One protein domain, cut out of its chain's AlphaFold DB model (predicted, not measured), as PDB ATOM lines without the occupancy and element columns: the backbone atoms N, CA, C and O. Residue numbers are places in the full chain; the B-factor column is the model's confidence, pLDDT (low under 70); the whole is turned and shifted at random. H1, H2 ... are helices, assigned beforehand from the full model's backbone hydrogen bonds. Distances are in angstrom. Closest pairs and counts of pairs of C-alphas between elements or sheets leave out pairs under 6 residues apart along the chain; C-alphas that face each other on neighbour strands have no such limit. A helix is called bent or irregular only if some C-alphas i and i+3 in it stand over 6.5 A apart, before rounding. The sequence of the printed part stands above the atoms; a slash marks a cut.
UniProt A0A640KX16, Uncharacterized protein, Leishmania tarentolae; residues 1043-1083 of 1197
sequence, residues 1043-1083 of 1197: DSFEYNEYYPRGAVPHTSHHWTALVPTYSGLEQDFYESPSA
ATOM      1  N   ASP A1043     -20.187 -68.797 -51.107       73.94
ATOM      2  CA  ASP A1043     -20.515 -69.118 -49.713       73.94
ATOM      3  C   ASP A1043     -19.352 -69.871 -49.001       73.94
ATOM      4  O   ASP A1043     -19.515 -70.319 -47.864       73.94
ATOM      5  N   SER A1044     -18.187 -70.051 -49.646       75.06
ATOM      6  CA  SER A1044     -17.028 -70.746 -49.059       75.06
ATOM      7  C   SER A1044     -16.206 -69.830 -48.142       75.06
ATOM      8  O   SER A1044     -16.273 -68.601 -48.239       75.06
ATOM      9  N   PHE A1045     -15.412 -70.419 -47.241       77.00
ATOM     10  CA  PHE A1045     -14.479 -69.664 -46.396       77.00
ATOM     11  C   PHE A1045     -13.466 -68.920 -47.274       77.00
ATOM     12  O   PHE A1045     -13.345 -67.706 -47.219       77.00
ATOM     13  N   GLU A1046     -12.852 -69.633 -48.213       81.81
ATOM     14  CA  GLU A1046     -11.858 -69.109 -49.143       81.81
ATOM     15  C   GLU A1046     -12.317 -67.839 -49.883       81.81
ATOM     16  O   GLU A1046     -11.508 -66.942 -50.106       81.81
ATOM     17  N   TYR A1047     -13.604 -67.704 -50.220       80.69
ATOM     18  CA  TYR A1047     -14.124 -66.485 -50.846       80.69
ATOM     19  C   TYR A1047     -14.198 -65.272 -49.900       80.69
ATOM     20  O   TYR A1047     -13.939 -64.149 -50.341       80.69
ATOM     21  N   ASN A1048     -14.513 -65.471 -48.615       80.06
ATOM     22  CA  ASN A1048     -14.559 -64.389 -47.620       80.06
ATOM     23  C   ASN A1048     -13.152 -63.868 -47.289       80.06
ATOM     24  O   ASN A1048     -12.940 -62.661 -47.185       80.06
ATOM     25  N   GLU A1049     -12.177 -64.771 -47.214       80.94
ATOM     26  CA  GLU A1049     -10.761 -64.480 -46.982       80.94
ATOM     27  C   GLU A1049      -9.996 -64.080 -48.268       80.94
ATOM     28  O   GLU A1049      -8.770 -63.985 -48.253       80.94
ATOM     29  N   TYR A1050     -10.700 -63.809 -49.377       79.69
ATOM     30  CA  TYR A1050     -10.147 -63.397 -50.682       79.69
ATOM     31  C   TYR A1050      -9.130 -64.371 -51.311       79.69
ATOM     32  O   TYR A1050      -8.334 -63.986 -52.175       79.69
ATOM     33  N   TYR A1051      -9.176 -65.650 -50.945       76.50
ATOM     34  CA  TYR A1051      -8.442 -66.696 -51.649       76.50
ATOM     35  C   TYR A1051      -8.969 -66.831 -53.094       76.50
ATOM     36  O   TYR A1051     -10.176 -66.753 -53.332       76.50
ATOM     37  N   PRO A1052      -8.100 -67.053 -54.097       78.94
ATOM     38  CA  PRO A1052      -8.533 -67.257 -55.474       78.94
ATOM     39  C   PRO A1052      -9.209 -68.624 -55.663       78.94
ATOM     40  O   PRO A1052      -8.852 -69.618 -55.030       78.94
ATOM     41  N   ARG A1053     -10.166 -68.697 -56.597       76.69
ATOM     42  CA  ARG A1053     -10.872 -69.943 -56.933       76.69
ATOM     43  C   ARG A1053      -9.960 -70.898 -57.706       76.69
ATOM     44  O   ARG A1053      -9.764 -70.730 -58.907       76.69
ATOM     45  N   GLY A1054      -9.476 -71.935 -57.027       69.62
ATOM     46  CA  GLY A1054      -8.644 -72.994 -57.606       69.62
ATOM     47  C   GLY A1054      -7.163 -72.888 -57.235       69.62
ATOM     48  O   GLY A1054      -6.717 -71.922 -56.622       69.62
ATOM     49  N   ALA A1055      -6.391 -73.915 -57.598       58.72
ATOM     50  CA  ALA A1055      -4.993 -74.068 -57.193       58.72
ATOM     51  C   ALA A1055      -4.041 -73.120 -57.953       58.72
ATOM     52  O   ALA A1055      -3.361 -73.525 -58.894       58.72
ATOM     53  N   VAL A1056      -3.982 -71.855 -57.529       57.97
ATOM     54  CA  VAL A1056      -2.951 -70.890 -57.951       57.97
ATOM     55  C   VAL A1056      -1.804 -70.901 -56.921       57.97
ATOM     56  O   VAL A1056      -2.092 -70.802 -55.730       57.97
ATOM     57  N   PRO A1057      -0.510 -70.983 -57.302       56.88
ATOM     58  CA  PRO A1057       0.564 -71.349 -56.361       56.88
ATOM     59  C   PRO A1057       1.007 -70.267 -55.357       56.88
ATOM     60  O   PRO A1057       2.014 -70.449 -54.679       56.88
ATOM     61  N   HIS A1058       0.334 -69.117 -55.290       55.66
ATOM     62  CA  HIS A1058       0.885 -67.894 -54.683       55.66
ATOM     63  C   HIS A1058       0.296 -67.513 -53.319       55.66
ATOM     64  O   HIS A1058       0.528 -66.408 -52.835       55.66
ATOM     65  N   THR A1059      -0.432 -68.417 -52.664       63.50
ATOM     66  CA  THR A1059      -1.027 -68.169 -51.340       63.50
ATOM     67  C   THR A1059      -0.193 -68.700 -50.167       63.50
ATOM     68  O   THR A1059      -0.614 -68.573 -49.023       63.50
ATOM     69  N   SER A1060       1.021 -69.213 -50.406       68.19
ATOM     70  CA  SER A1060       1.967 -69.663 -49.361       68.19
ATOM     71  C   SER A1060       2.399 -68.571 -48.372       68.19
ATOM     72  O   SER A1060       2.975 -68.875 -47.333       68.19
ATOM     73  N   HIS A1061       2.142 -67.303 -48.698       78.06
ATOM     74  CA  HIS A1061       2.377 -66.143 -47.833       78.06
ATOM     75  C   HIS A1061       1.076 -65.482 -47.356       78.06
ATOM     76  O   HIS A1061       1.121 -64.429 -46.721       78.06
ATOM     77  N   HIS A1062      -0.089 -66.067 -47.660       80.44
ATOM     78  CA  HIS A1062      -1.351 -65.606 -47.098       80.44
ATOM     79  C   HIS A1062      -1.393 -65.933 -45.605       80.44
ATOM     80  O   HIS A1062      -0.956 -67.007 -45.192       80.44
ATOM     81  N   TRP A1063      -1.934 -65.029 -44.787       81.06
ATOM     82  CA  TRP A1063      -1.871 -65.165 -43.331       81.06
ATOM     83  C   TRP A1063      -2.494 -66.481 -42.839       81.06
ATOM     84  O   TRP A1063      -1.889 -67.141 -42.002       81.06
ATOM     85  N   THR A1064      -3.613 -66.929 -43.425       79.06
ATOM     86  CA  THR A1064      -4.253 -68.220 -43.090       79.06
ATOM     87  C   THR A1064      -3.378 -69.441 -43.388       79.06
ATOM     88  O   THR A1064      -3.486 -70.437 -42.683       79.06
ATOM     89  N   ALA A1065      -2.495 -69.375 -44.390       76.06
ATOM     90  CA  ALA A1065      -1.551 -70.446 -44.722       76.06
ATOM     91  C   ALA A1065      -0.288 -70.423 -43.842       76.06
ATOM     92  O   ALA A1065       0.438 -71.411 -43.779       76.06
ATOM     93  N   LEU A1066      -0.027 -69.294 -43.173       80.62
ATOM     94  CA  LEU A1066       1.057 -69.125 -42.204       80.62
ATOM     95  C   LEU A1066       0.622 -69.442 -40.762       80.62
ATOM     96  O   LEU A1066       1.480 -69.530 -39.885       80.62
ATOM     97  N   VAL A1067      -0.681 -69.625 -40.499       79.19
ATOM     98  CA  VAL A1067      -1.171 -70.132 -39.208       79.19
ATOM     99  C   VAL A1067      -0.787 -71.613 -39.086       79.19
ATOM    100  O   VAL A1067      -1.219 -72.416 -39.916       79.19
ATOM    101  N   PRO A1068      -0.003 -72.017 -38.071       74.50
ATOM    102  CA  PRO A1068       0.348 -73.417 -37.881       74.50
ATOM    103  C   PRO A1068      -0.869 -74.204 -37.377       74.50
ATOM    104  O   PRO A1068      -1.361 -73.968 -36.274       74.50
ATOM    105  N   THR A1069      -1.349 -75.148 -38.184       72.06
ATOM    106  CA  THR A1069      -2.459 -76.044 -37.835       72.06
ATOM    107  C   THR A1069      -1.931 -77.350 -37.242       72.06
ATOM    108  O   THR A1069      -1.062 -78.009 -37.813       72.06
ATOM    109  N   TYR A1070      -2.461 -77.741 -36.082       76.75
ATOM    110  CA  TYR A1070      -2.031 -78.930 -35.338       76.75
ATOM    111  C   TYR A1070      -3.195 -79.913 -35.168       76.75
ATOM    112  O   TYR A1070      -3.509 -80.330 -34.056       76.75
ATOM    113  N   SER A1071      -3.824 -80.305 -36.277       72.38
ATOM    114  CA  SER A1071      -5.055 -81.114 -36.292       72.38
ATOM    115  C   SER A1071      -4.975 -82.432 -35.518       72.38
ATOM    116  O   SER A1071      -5.957 -82.846 -34.910       72.38
ATOM    117  N   GLY A1072      -3.796 -83.059 -35.447       70.94
ATOM    118  CA  GLY A1072      -3.567 -84.252 -34.622       70.94
ATOM    119  C   GLY A1072      -3.618 -84.021 -33.103       70.94
ATOM    120  O   GLY A1072      -3.691 -84.991 -32.362       70.94
ATOM    121  N   LEU A1073      -3.577 -82.765 -32.642       76.19
ATOM    122  CA  LEU A1073      -3.736 -82.367 -31.237       76.19
ATOM    123  C   LEU A1073      -5.106 -81.731 -30.964       76.19
ATOM    124  O   LEU A1073      -5.510 -81.624 -29.811       76.19
ATOM    125  N   GLU A1074      -5.845 -81.306 -31.995       74.19
ATOM    126  CA  GLU A1074      -7.141 -80.639 -31.816       74.19
ATOM    127  C   GLU A1074      -8.129 -81.517 -31.032       74.19
ATOM    128  O   GLU A1074      -8.853 -81.014 -30.173       74.19
ATOM    129  N   GLN A1075      -8.093 -82.837 -31.228       68.25
ATOM    130  CA  GLN A1075      -8.958 -83.752 -30.488       68.25
ATOM    131  C   GLN A1075      -8.672 -83.738 -28.972       68.25
ATOM    132  O   GLN A1075      -9.589 -83.568 -28.167       68.25
ATOM    133  N   ASP A1076      -7.397 -83.802 -28.579       70.69
ATOM    134  CA  ASP A1076      -6.974 -83.764 -27.172       70.69
ATOM    135  C   ASP A1076      -7.255 -82.404 -26.505       70.69
ATOM    136  O   ASP A1076      -7.528 -82.332 -25.302       70.69
ATOM    137  N   PHE A1077      -7.193 -81.314 -27.279       64.56
ATOM    138  CA  PHE A1077      -7.324 -79.944 -26.777       64.56
ATOM    139  C   PHE A1077      -8.757 -79.400 -26.767       64.56
ATOM    140  O   PHE A1077      -9.048 -78.575 -25.900       64.56
ATOM    141  N   TYR A1078      -9.635 -79.826 -27.684       65.50
ATOM    142  CA  TYR A1078     -10.992 -79.277 -27.838       65.50
ATOM    143  C   TYR A1078     -12.120 -80.259 -27.475       65.50
ATOM    144  O   TYR A1078     -13.178 -79.800 -27.042       65.50
ATOM    145  N   GLU A1079     -11.930 -81.581 -27.604       61.41
ATOM    146  CA  GLU A1079     -12.966 -82.572 -27.235       61.41
ATOM    147  C   GLU A1079     -12.881 -83.014 -25.761       61.41
ATOM    148  O   GLU A1079     -13.832 -83.577 -25.215       61.41
ATOM    149  N   SER A1080     -11.770 -82.722 -25.078       60.66
ATOM    150  CA  SER A1080     -11.614 -83.003 -23.648       60.66
ATOM    151  C   SER A1080     -12.488 -82.085 -22.772       60.66
ATOM    152  O   SER A1080     -12.426 -80.862 -22.911       60.66
ATOM    153  N   PRO A1081     -13.204 -82.602 -21.750       59.56
ATOM    154  CA  PRO A1081     -13.935 -81.765 -20.794       59.56
ATOM    155  C   PRO A1081     -13.030 -80.867 -19.923       59.56
ATOM    156  O   PRO A1081     -13.536 -79.986 -19.229       59.56
ATOM    157  N   SER A1082     -11.699 -81.040 -19.952       54.22
ATOM    158  CA  SER A1082     -10.741 -80.121 -19.313       54.22
ATOM    159  C   SER A1082     -10.316 -78.930 -20.192       54.22
ATOM    160  O   SER A1082      -9.628 -78.035 -19.694       54.22
ATOM    161  N   ALA A1083     -10.757 -78.872 -21.459       54.03
ATOM    162  CA  ALA A1083     -10.379 -77.859 -22.455       54.03
ATOM    163  C   ALA A1083     -10.620 -76.400 -22.023       54.03
ATOM    164  O   ALA A1083      -9.909 -75.494 -22.457       54.03
TER     165      ALA A1083
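Overview. This is residues 1043 to 1083 of the 1197 residues of an uncharacterized protein of Leishmania tarentolae (UniProt A0A640KX16). The printed part is an open hook of chain with a long arm: from H1, residues 1049 to 1062 swing round in a wide loop to H2, and residues 1065 to 1083, which include H3, stick out from it. The three helices do not pack on one another, and the contacts are few. The printed part has 41 residues, with three named helices in the order H1, H2, H3 and no named strand; the class is all helix, though just 17 of the 41 residues are in named elements. The whole is extended, with a radius of gyration of the C-alphas of 14.3 A, and elongated, with spans of 39 by 23 by 14 A.

Along the chain. H1 is residues 1045 to 1048, beginning at C-alpha 1045 at (-14.479, -69.664, -46.396). H2 is residues 1063 to 1066, with C-alpha 1063 at (-1.871, -65.165, -43.331). H3, the longest helix, is residues 1071 to 1079, 12.1 A from first to last C-alpha, and ends with C-alpha 1079 at (-12.966, -82.572, -27.235). H3 is irregular, but only just: C-alphas 1072 and 1075 are 6.8 A apart.

Arrangement. H1 and H2 are apart, with no C-alpha of the one within 8 A of the other. By the same measure H2 and H3 are apart, and so are H1 and H3. Residues 1065 to 1083, of which 1071 to 1079 belong to H3, stand free. In H3, 3 of 5 O i to N i+4 pairs are within hydrogen-bond range; H1 and H2 are too short for such a pair, and each has its one O i to N i+3 pair within range.

Size, cuts and confidence. The C-alphas of Val 1056 and Ser 1082, the two farthest apart, are 40.5 A from each other. The printed part has no cut. The link from H1 to H2 is long, with 14 residues, and that from H2 to H3 is tight, with 4. The mean pLDDT of the printed part is 71.3, and it is under 70 at residues 1054 to 1060, 1075 and 1077 to 1083.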